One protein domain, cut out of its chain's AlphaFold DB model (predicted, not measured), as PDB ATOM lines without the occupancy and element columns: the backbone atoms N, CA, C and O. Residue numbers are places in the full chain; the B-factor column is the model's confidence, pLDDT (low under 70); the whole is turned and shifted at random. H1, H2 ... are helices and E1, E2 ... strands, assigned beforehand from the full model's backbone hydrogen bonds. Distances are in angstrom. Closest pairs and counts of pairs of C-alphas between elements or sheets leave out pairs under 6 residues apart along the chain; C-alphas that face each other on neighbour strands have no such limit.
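Overview. This is residues 170 to 240 of the 306 residues of an uncharacterized protein of Symbiodinium microadriaticum (UniProt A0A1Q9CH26). An open, loose loop of chain is built on a two-stranded hairpin, E1 and E2, with H1 and the first part of H2 beside it. H3 lies far out beyond one end of the hairpin, where the chain turns back into E1, and the small H4 lies off on its own after E2. The printed part has 71 residues with four named helices and two named strands, in the order H1 H2 H3 E1 E2 H4; the sheet E1 - E2 is antiparallel and the class is mixed, helices and strands. The whole is loose, with a radius of gyration of the C-alphas of 14.1 A, and only just elongated, spanning 43 by 29 by 20 A.

Arrangement. E1, residues 211 to 218, and E2, residues 223 to 229, form a hairpin, antiparallel at 154 degrees. N 215 and O 225, 2.9 A apart, and N 227 and O 213, 2.8 A apart, are within hydrogen-bond range. The closest C-alphas of H2, residues 175 to 187, and E2 are those of Ala 178 and Ile 226, 7.0 A apart. H1, residues 170 to 173, comes closest to E1 at the C-alphas of Ser 170 and Val 214, 5.4 A apart. H1 and H2 are close but not clearly touching, with Val 171 and Ala 178 closest, their C-alphas 7.0 A apart. H3, residues 196 to 203, is apart from H2 and E2, among others; H4, residues 236 to 239, is apart from E1. H2 and H3 have every O i to N i+4 pair within hydrogen-bond range; H1 and H4 are too short for such a pair.

Along the chain. E1 is 22.3 A long, E2 19.2 A, H2 18.3 A and H3 10.5 A. H1 begins at C-alpha 170 (212.940, 46.283, 163.804), and H4 ends at C-alpha 239 (228.977, 37.314, 144.742).

Size, cuts and confidence. The two farthest C-alphas, of Glu 201 and Glu 220, are 43.9 A apart. The printed part has no cut, and no link is long. Residues 232 to 233 have pLDDT under 70.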
ATOM      1  N   SER A 170     213.889  47.366 163.509       89.50
ATOM      2  CA  SER A 170     212.940  46.283 163.804       89.50
ATOM      3  C   SER A 170     213.544  45.137 164.625       89.50
ATOM      4  O   SER A 170     212.816  44.369 165.250       89.50
ATOM      5  N   VAL A 171     214.874  45.005 164.656       90.44
ATOM      6  CA  VAL A 171     215.551  44.045 165.537       90.44
ATOM      7  C   VAL A 171     215.537  44.523 166.982       90.44
ATOM      8  O   VAL A 171     215.358  43.702 167.874       90.44
ATOM      9  N   GLU A 172     215.713  45.822 167.224       88.50
ATOM     10  CA  GLU A 172     215.662  46.389 168.576       88.50
ATOM     11  C   GLU A 172     214.247  46.272 169.153       88.50
ATOM     12  O   GLU A 172     214.075  45.818 170.282       88.50
ATOM     13  N   GLU A 173     213.232  46.557 168.333       88.62
ATOM     14  CA  GLU A 173     211.808  46.421 168.679       88.62
ATOM     15  C   GLU A 173     211.392  44.970 168.990       88.62
ATOM     16  O   GLU A 173     210.411  44.723 169.696       88.62
ATOM     17  N   HIS A 174     212.139  43.988 168.480       90.94
ATOM     18  CA  HIS A 174     211.854  42.560 168.630       90.94
ATOM     19  C   HIS A 174     213.056  41.769 169.168       90.94
ATOM     20  O   HIS A 174     213.239  40.592 168.835       90.94
ATOM     21  N   ALA A 175     213.873  42.396 170.018       89.56
ATOM     22  CA  ALA A 175     215.140  41.833 170.483       89.56
ATOM     23  C   ALA A 175     214.971  40.506 171.242       89.56
ATOM     24  O   ALA A 175     215.757  39.576 171.039       89.56
ATOM     25  N   ASP A 176     213.932  40.390 172.072       92.00
ATOM     26  CA  ASP A 176     213.652  39.172 172.841       92.00
ATOM     27  C   ASP A 176     213.290  37.997 171.929       92.00
ATOM     28  O   ASP A 176     213.818  36.895 172.087       92.00
ATOM     29  N   PHE A 177     212.461  38.252 170.912       92.38
ATOM     30  CA  PHE A 177     212.139  37.267 169.881       92.38
ATOM     31  C   PHE A 177     213.399  36.837 169.122       92.38
ATOM     32  O   PHE A 177     213.649  35.640 168.966       92.38
ATOM     33  N   ALA A 178     214.222  37.800 168.694       91.88
ATOM     34  CA  ALA A 178     215.449  37.510 167.965       91.88
ATOM     35  C   ALA A 178     216.414  36.649 168.796       91.88
ATOM     36  O   ALA A 178     216.945  35.654 168.300       91.88
ATOM     37  N   ARG A 179     216.597  36.983 170.081       92.88
ATOM     38  CA  ARG A 179     217.452  36.225 171.003       92.88
ATOM     39  C   ARG A 179     216.938  34.805 171.214       92.88
ATOM     40  O   ARG A 179     217.707  33.864 171.028       92.88
ATOM     41  N   ALA A 180     215.656  34.647 171.542       92.94
ATOM     42  CA  ALA A 180     215.051  33.336 171.760       92.94
ATOM     43  C   ALA A 180     215.171  32.445 170.514       92.94
ATOM     44  O   ALA A 180     215.484  31.257 170.623       92.94
ATOM     45  N   LYS A 181     214.989  33.029 169.322       90.94
ATOM     46  CA  LYS A 181     215.110  32.300 168.063       90.94
ATOM     47  C   LYS A 181     216.544  31.856 167.775       90.94
ATOM     48  O   LYS A 181     216.755  30.700 167.422       90.94
ATOM     49  N   PHE A 182     217.541  32.718 167.984       91.88
ATOM     50  CA  PHE A 182     218.941  32.304 167.835       91.88
ATOM     51  C   PHE A 182     219.356  31.257 168.869       91.88
ATOM     52  O   PHE A 182     220.136  30.367 168.547       91.88
ATOM     53  N   GLU A 183     218.837  31.314 170.096       93.25
ATOM     54  CA  GLU A 183     219.080  30.267 171.097       93.25
ATOM     55  C   GLU A 183     218.469  28.919 170.689       93.25
ATOM     56  O   GLU A 183     219.093  27.877 170.900       93.25
ATOM     57  N   GLU A 184     217.277  28.921 170.086       89.94
ATOM     58  CA  GLU A 184     216.690  27.734 169.455       89.94
ATOM     59  C   GLU A 184     217.583  27.211 168.327       89.94
ATOM     60  O   GLU A 184     217.960  26.042 168.349       89.94
ATOM     61  N   ASP A 185     217.985  28.074 167.397       88.00
ATOM     62  CA  ASP A 185     218.781  27.677 166.236       88.00
ATOM     63  C   ASP A 185     220.187  27.180 166.636       88.00
ATOM     64  O   ASP A 185     220.722  26.262 166.013       88.00
ATOM     65  N   VAL A 186     220.773  27.717 167.714       89.75
ATOM     66  CA  VAL A 186     222.015  27.195 168.315       89.75
ATOM     67  C   VAL A 186     221.787  25.820 168.940       89.75
ATOM     68  O   VAL A 186     222.587  24.908 168.730       89.75
ATOM     69  N   ARG A 187     220.683  25.630 169.674       90.75
ATOM     70  CA  ARG A 187     220.320  24.332 170.269       90.75
ATOM     71  C   ARG A 187     220.087  23.264 169.202       90.75
ATOM     72  O   ARG A 187     220.437  22.103 169.403       90.75
ATOM     73  N   GLU A 188     219.533  23.663 168.065       86.06
ATOM     74  CA  GLU A 188     219.321  22.814 166.892       86.06
ATOM     75  C   GLU A 188     220.582  22.647 166.026       86.06
ATOM     76  O   GLU A 188     220.536  21.956 165.014       86.06
ATOM     77  N   SER A 189     221.724  23.221 166.429       85.38
ATOM     78  CA  SER A 189     222.994  23.178 165.683       85.38
ATOM     79  C   SER A 189     222.911  23.763 164.265       85.38
ATOM     80  O   SER A 189     223.708  23.413 163.396       85.38
ATOM     81  N   LEU A 190     221.963  24.673 164.029       81.94
ATOM     82  CA  LEU A 190     221.803  25.409 162.770       81.94
ATOM     83  C   LEU A 190     222.698  26.647 162.725       81.94
ATOM     84  O   LEU A 190     223.131  27.073 161.656       81.94
ATOM     85  N   VAL A 191     222.971  27.220 163.897       89.06
ATOM     86  CA  VAL A 191     223.788  28.419 164.083       89.06
ATOM     87  C   VAL A 191     224.855  28.135 165.136       89.06
ATOM     88  O   VAL A 191     224.599  27.475 166.138       89.06
ATOM     89  N   ALA A 192     226.067  28.648 164.927       88.75
ATOM     90  CA  ALA A 192     227.145  28.577 165.907       88.75
ATOM     91  C   ALA A 192     227.365  29.949 166.554       88.75
ATOM     92  O   ALA A 192     227.475  30.959 165.859       88.75
ATOM     93  N   LYS A 193     227.474  29.975 167.886       90.88
ATOM     94  CA  LYS A 193     227.879  31.163 168.643       90.88
ATOM     95  C   LYS A 193     229.397  31.147 168.818       90.88
ATOM     96  O   LYS A 193     229.936  30.161 169.306       90.88
ATOM     97  N   MET A 194     230.065  32.229 168.434       92.12
ATOM     98  CA  MET A 194     231.510  32.409 168.595       92.12
ATOM     99  C   MET A 194     231.839  33.886 168.804       92.12
ATOM    100  O   MET A 194     231.023  34.762 168.503       92.12
ATOM    101  N   SER A 195     233.022  34.162 169.336       92.00
ATOM    102  CA  SER A 195     233.562  35.516 169.431       92.00
ATOM    103  C   SER A 195     234.018  36.038 168.064       92.00
ATOM    104  O   SER A 195     234.266  35.272 167.131       92.00
ATOM    105  N   MET A 196     234.180  37.360 167.946       85.88
ATOM    106  CA  MET A 196     234.734  37.969 166.729       85.88
ATOM    107  C   MET A 196     236.160  37.473 166.440       85.88
ATOM    108  O   MET A 196     236.506  37.265 165.283       85.88
ATOM    109  N   GLY A 197     236.973  37.259 167.480       90.88
ATOM    110  CA  GLY A 197     238.336  36.742 167.335       90.88
ATOM    111  C   GLY A 197     238.353  35.350 166.708       90.88
ATOM    112  O   GLY A 197     238.990  35.161 165.678       90.88
ATOM    113  N   GLU A 198     237.572  34.416 167.257       91.75
ATOM    114  CA  GLU A 198     237.433  33.057 166.709       91.75
ATOM    115  C   GLU A 198     236.850  33.066 165.290       91.75
ATOM    116  O   GLU A 198     237.257  32.276 164.439       91.75
ATOM    117  N   PHE A 199     235.900  33.963 165.013       87.31
ATOM    118  CA  PHE A 199     235.320  34.119 163.682       87.31
ATOM    119  C   PHE A 199     236.371  34.555 162.653       87.31
ATOM    120  O   PHE A 199     236.482  33.948 161.585       87.31
ATOM    121  N   LEU A 200     237.171  35.572 162.979       87.38
ATOM    122  CA  LEU A 200     238.233  36.062 162.102       87.38
ATOM    123  C   LEU A 200     239.383  35.059 161.972       87.38
ATOM    124  O   LEU A 200     239.901  34.886 160.875       87.38
ATOM    125  N   GLU A 201     239.746  34.355 163.043       91.75
ATOM    126  CA  GLU A 201     240.756  33.292 163.004       91.75
ATOM    127  C   GLU A 201     240.320  32.137 162.095       91.75
ATOM    128  O   GLU A 201     241.100  31.637 161.287       91.75
ATOM    129  N   ARG A 202     239.047  31.737 162.182       89.62
ATOM    130  CA  ARG A 202     238.517  30.597 161.430       89.62
ATOM    131  C   ARG A 202     238.298  30.888 159.947       89.62
ATOM    132  O   ARG A 202     238.454  29.980 159.132       89.62
ATOM    133  N   TYR A 203     237.876  32.103 159.603       84.25
ATOM    134  CA  TYR A 203     237.396  32.426 158.251       84.25
ATOM    135  C   TYR A 203     238.200  33.530 157.541       84.25
ATOM    136  O   TYR A 203     238.074  33.676 156.322       84.25
ATOM    137  N   GLY A 204     239.038  34.286 158.256       85.31
ATOM    138  CA  GLY A 204     239.945  35.290 157.696       85.31
ATOM    139  C   GLY A 204     239.252  36.327 156.809       85.31
ATOM    140  O   GLY A 204     238.238  36.927 157.174       85.31
ATOM    141  N   GLU A 205     239.797  36.521 155.608       77.25
ATOM    142  CA  GLU A 205     239.278  37.464 154.608       77.25
ATOM    143  C   GLU A 205     237.977  36.989 153.931       77.25
ATOM    144  O   GLU A 205     237.279  37.772 153.288       77.25
ATOM    145  N   HIS A 206     237.602  35.716 154.090       77.06
ATOM    146  CA  HIS A 206     236.375  35.142 153.528       77.06
ATOM    147  C   HIS A 206     235.179  35.302 154.473       77.06
ATOM    148  O   HIS A 206     234.383  34.382 154.667       77.06
ATOM    149  N   THR A 207     235.043  36.488 155.059       80.38
ATOM    150  CA  THR A 207     234.017  36.806 156.051       80.38
ATOM    151  C   THR A 207     233.040  37.864 155.545       80.38
ATOM    152  O   THR A 207     233.365  38.741 154.744       80.38
ATOM    153  N   ALA A 208     231.794  37.767 156.004       82.44
ATOM    154  CA  ALA A 208     230.775  38.791 155.814       82.44
ATOM    155  C   ALA A 208     229.831  38.782 157.019       82.44
ATOM    156  O   ALA A 208     229.388  37.716 157.442       82.44
ATOM    157  N   ILE A 209     229.502  39.962 157.548       85.38
ATOM    158  CA  ILE A 209     228.507  40.113 158.617       85.38
ATOM    159  C   ILE A 209     227.348  40.934 158.076       85.38
ATOM    160  O   ILE A 209     227.482  42.133 157.829       85.38
ATOM    161  N   ALA A 210     226.236  40.245 157.839       87.19
ATOM    162  CA  ALA A 210     224.994  40.823 157.350       87.19
ATOM    163  C   ALA A 210     224.225  41.506 158.486       87.19
ATOM    164  O   ALA A 210     224.182  40.988 159.605       87.19
ATOM    165  N   ALA A 211     223.575  42.625 158.170       89.25
ATOM    166  CA  ALA A 211     222.601  43.232 159.064       89.25
ATOM    167  C   ALA A 211     221.392  42.302 159.233       89.25
ATOM    168  O   ALA A 211     220.998  41.583 158.307       89.25
ATOM    169  N   LEU A 212     220.796  42.329 160.419       92.25
ATOM    170  CA  LEU A 212     219.563  41.617 160.720       92.25
ATOM    171  C   LEU A 212     218.361  42.545 160.575       92.25
ATOM    172  O   LEU A 212     218.436  43.727 160.912       92.25
ATOM    173  N   ALA A 213     217.244  41.978 160.134       92.12
ATOM    174  CA  ALA A 213     215.925  42.591 160.182       92.12
ATOM    175  C   ALA A 213     214.909  41.581 160.721       92.12
ATOM    176  O   ALA A 213     215.024  40.382 160.462       92.12
ATOM    177  N   VAL A 214     213.896  42.055 161.441       92.19
ATOM    178  CA  VAL A 214     212.723  41.249 161.803       92.19
ATOM    179  C   VAL A 214     211.529  41.726 160.983       92.19
ATOM    180  O   VAL A 214     211.307  42.930 160.860       92.19
ATOM    181  N   ILE A 215     210.781  40.781 160.407       91.69
ATOM    182  CA  ILE A 215     209.496  41.022 159.743       91.69
ATOM    183  C   ILE A 215     208.398  40.324 160.535       91.69
ATOM    184  O   ILE A 215     208.497  39.127 160.816       91.69
ATOM    185  N   VAL A 216     207.338  41.065 160.847       88.25
ATOM    186  CA  VAL A 216     206.082  40.519 161.363       88.25
ATOM    187  C   VAL A 216     205.219  40.145 160.157       88.25
ATOM    188  O   VAL A 216     204.835  41.010 159.375       88.25
ATOM    189  N   GLU A 217     204.991  38.852 159.939       83.81
ATOM    190  CA  GLU A 217     204.135  38.365 158.848       83.81
ATOM    191  C   GLU A 217     202.650  38.488 159.189       83.81
ATOM    192  O   GLU A 217     201.834  38.670 158.290       83.81
ATOM    193  N   ASP A 218     202.315  38.336 160.470       81.06
ATOM    194  CA  ASP A 218     200.951  38.361 160.987       81.06
ATOM    195  C   ASP A 218     200.985  38.804 162.457       81.06
ATOM    196  O   ASP A 218     201.618  38.144 163.286       81.06
ATOM    197  N   GLU A 219     200.352  39.939 162.762       75.38
ATOM    198  CA  GLU A 219     200.301  40.501 164.118       75.38
ATOM    199  C   GLU A 219     199.349  39.726 165.036       75.38
ATOM    200  O   GLU A 219     199.637  39.578 166.222       75.38
ATOM    201  N   GLU A 220     198.249  39.183 164.504       72.81
ATOM    202  CA  GLU A 220     197.262  38.435 165.295       72.81
ATOM    203  C   GLU A 220     197.799  37.055 165.697       72.81
ATOM    204  O   GLU A 220     197.484  36.544 166.772       72.81
ATOM    205  N   LEU A 221     198.640  36.463 164.845       73.19
ATOM    206  CA  LEU A 221     199.275  35.162 165.077       73.19
ATOM    207  C   LEU A 221     200.700  35.259 165.653       73.19
ATOM    208  O   LEU A 221     201.371  34.230 165.760       73.19
ATOM    209  N   ASP A 222     201.170  36.469 165.982       78.12
ATOM    210  CA  ASP A 222     202.542  36.779 166.428       78.12
ATOM    211  C   ASP A 222     203.632  36.109 165.568       78.12
ATOM    212  O   ASP A 222     204.676  35.635 166.032       78.12
ATOM    213  N   LYS A 223     203.380  36.017 164.260       84.62
ATOM    214  CA  LYS A 223     204.238  35.261 163.357       84.62
ATOM    215  C   LYS A 223     205.360  36.152 162.851       84.62
ATOM    216  O   LYS A 223     205.184  36.922 161.912       84.62
ATOM    217  N   LYS A 224     206.543  36.010 163.443       89.94
ATOM    218  CA  LYS A 224     207.734  36.803 163.108       89.94
ATOM    219  C   LYS A 224     208.795  35.971 162.387       89.94
ATOM    220  O   LYS A 224     208.919  34.764 162.605       89.94
ATOM    221  N   ARG A 225     209.591  36.612 161.529       89.81
ATOM    222  CA  ARG A 225     210.759  36.012 160.862       89.81
ATOM    223  C   ARG A 225     211.970  36.923 160.953       89.81
ATOM    224  O   ARG A 225     211.851  38.133 160.796       89.81
ATOM    225  N   ILE A 226     213.137  36.318 161.151       91.62
ATOM    226  CA  ILE A 226     214.431  37.001 161.075       91.62
ATOM    227  C   ILE A 226     214.952  36.884 159.645       91.62
ATOM    228  O   ILE A 226     214.915  35.808 159.046       91.62
ATOM    229  N   ILE A 227     215.443  37.992 159.107       91.56
ATOM    230  CA  ILE A 227     216.060  38.084 157.791       91.56
ATOM    231  C   ILE A 227     217.499  38.548 157.961       91.56
ATOM    232  O   ILE A 227     217.776  39.531 158.646       91.56
ATOM    233  N   HIS A 228     218.404  37.851 157.285       90.06
ATOM    234  CA  HIS A 228     219.774  38.298 157.086       90.06
ATOM    235  C   HIS A 228     219.831  39.087 155.779       90.06
ATOM    236  O   HIS A 228     219.601  38.518 154.708       90.06
ATOM    237  N   ASP A 229     220.132  40.385 155.841       87.69
ATOM    238  CA  ASP A 229     220.278  41.179 154.624       87.69
ATOM    239  C   ASP A 229     221.617  40.866 153.947       87.69
ATOM    240  O   ASP A 229     222.661  41.450 154.231       87.69
ATOM    241  N   ALA A 230     221.566  39.910 153.025       83.06
ATOM    242  CA  ALA A 230     222.679  39.519 152.171       83.06
ATOM    243  C   ALA A 230     222.836  40.422 150.927       83.06
ATOM    244  O   ALA A 230     223.696  40.161 150.077       83.06
ATOM    245  N   THR A 231     222.022  41.472 150.798       77.56
ATOM    246  CA  THR A 231     221.975  42.373 149.641       77.56
ATOM    247  C   THR A 231     222.592  43.723 149.983       77.56
ATOM    248  O   THR A 231     223.670  44.047 149.468       77.56
ATOM    249  N   HIS A 232     221.957  44.509 150.859       68.50
ATOM    250  CA  HIS A 232     222.455  45.838 151.203       68.50
ATOM    251  C   HIS A 232     223.643  45.728 152.158       68.50
ATOM    252  O   HIS A 232     223.736  44.842 153.001       68.50
ATOM    253  N   GLY A 233     224.623  46.613 151.980       68.00
ATOM    254  CA  GLY A 233     225.861  46.565 152.757       68.00
ATOM    255  C   GLY A 233     226.836  45.495 152.280       68.00
ATOM    256  O   GLY A 233     227.832  45.834 151.641       68.00
ATOM    257  N   VAL A 234     226.532  44.225 152.569       74.25
ATOM    258  CA  VAL A 234     227.453  43.079 152.427       74.25
ATOM    259  C   VAL A 234     227.528  42.486 151.024       74.25
ATOM    260  O   VAL A 234     228.571  41.946 150.639       74.25
ATOM    261  N   ARG A 235     226.453  42.613 150.234       70.94
ATOM    262  CA  ARG A 235     226.375  42.163 148.835       70.94
ATOM    263  C   ARG A 235     226.743  40.690 148.613       70.94
ATOM    264  O   ARG A 235     227.216  40.337 147.533       70.94
ATOM    265  N   VAL A 236     226.531  39.824 149.605       79.25
ATOM    266  CA  VAL A 236     226.789  38.379 149.493       79.25
ATOM    267  C   VAL A 236     226.021  37.796 148.305       79.25
ATOM    268  O   VAL A 236     226.617  37.105 147.482       79.25
ATOM    269  N   ASN A 237     224.757  38.188 148.126       78.62
ATOM    270  CA  ASN A 237     223.913  37.738 147.014       78.62
ATOM    271  C   ASN A 237     224.512  38.038 145.631       78.62
ATOM    272  O   ASN A 237     224.358  37.243 144.712       78.62
ATOM    273  N   HIS A 238     225.240  39.148 145.480       74.56
ATOM    274  CA  HIS A 238     225.858  39.525 144.203       74.56
ATOM    275  C   HIS A 238     227.131  38.729 143.888       74.56
ATOM    276  O   HIS A 238     227.543  38.661 142.732       74.56
ATOM    277  N   ARG A 239     227.774  38.145 144.908       71.75
ATOM    278  CA  ARG A 239     228.977  37.314 144.742       71.75
ATOM    279  C   ARG A 239     228.623  35.867 144.396       71.75
ATOM    280  O   ARG A 239     229.449  35.157 143.825       71.75
ATOM    281  N   VAL A 240     227.408  35.428 144.727       76.75
ATOM    282  CA  VAL A 240     226.926  34.080 144.418       76.75
ATOM    283  C   VAL A 240     226.670  33.964 142.916       76.75
ATOM    284  O   VAL A 240     225.791  34.616 142.359       76.75
TER     285      VAL A 240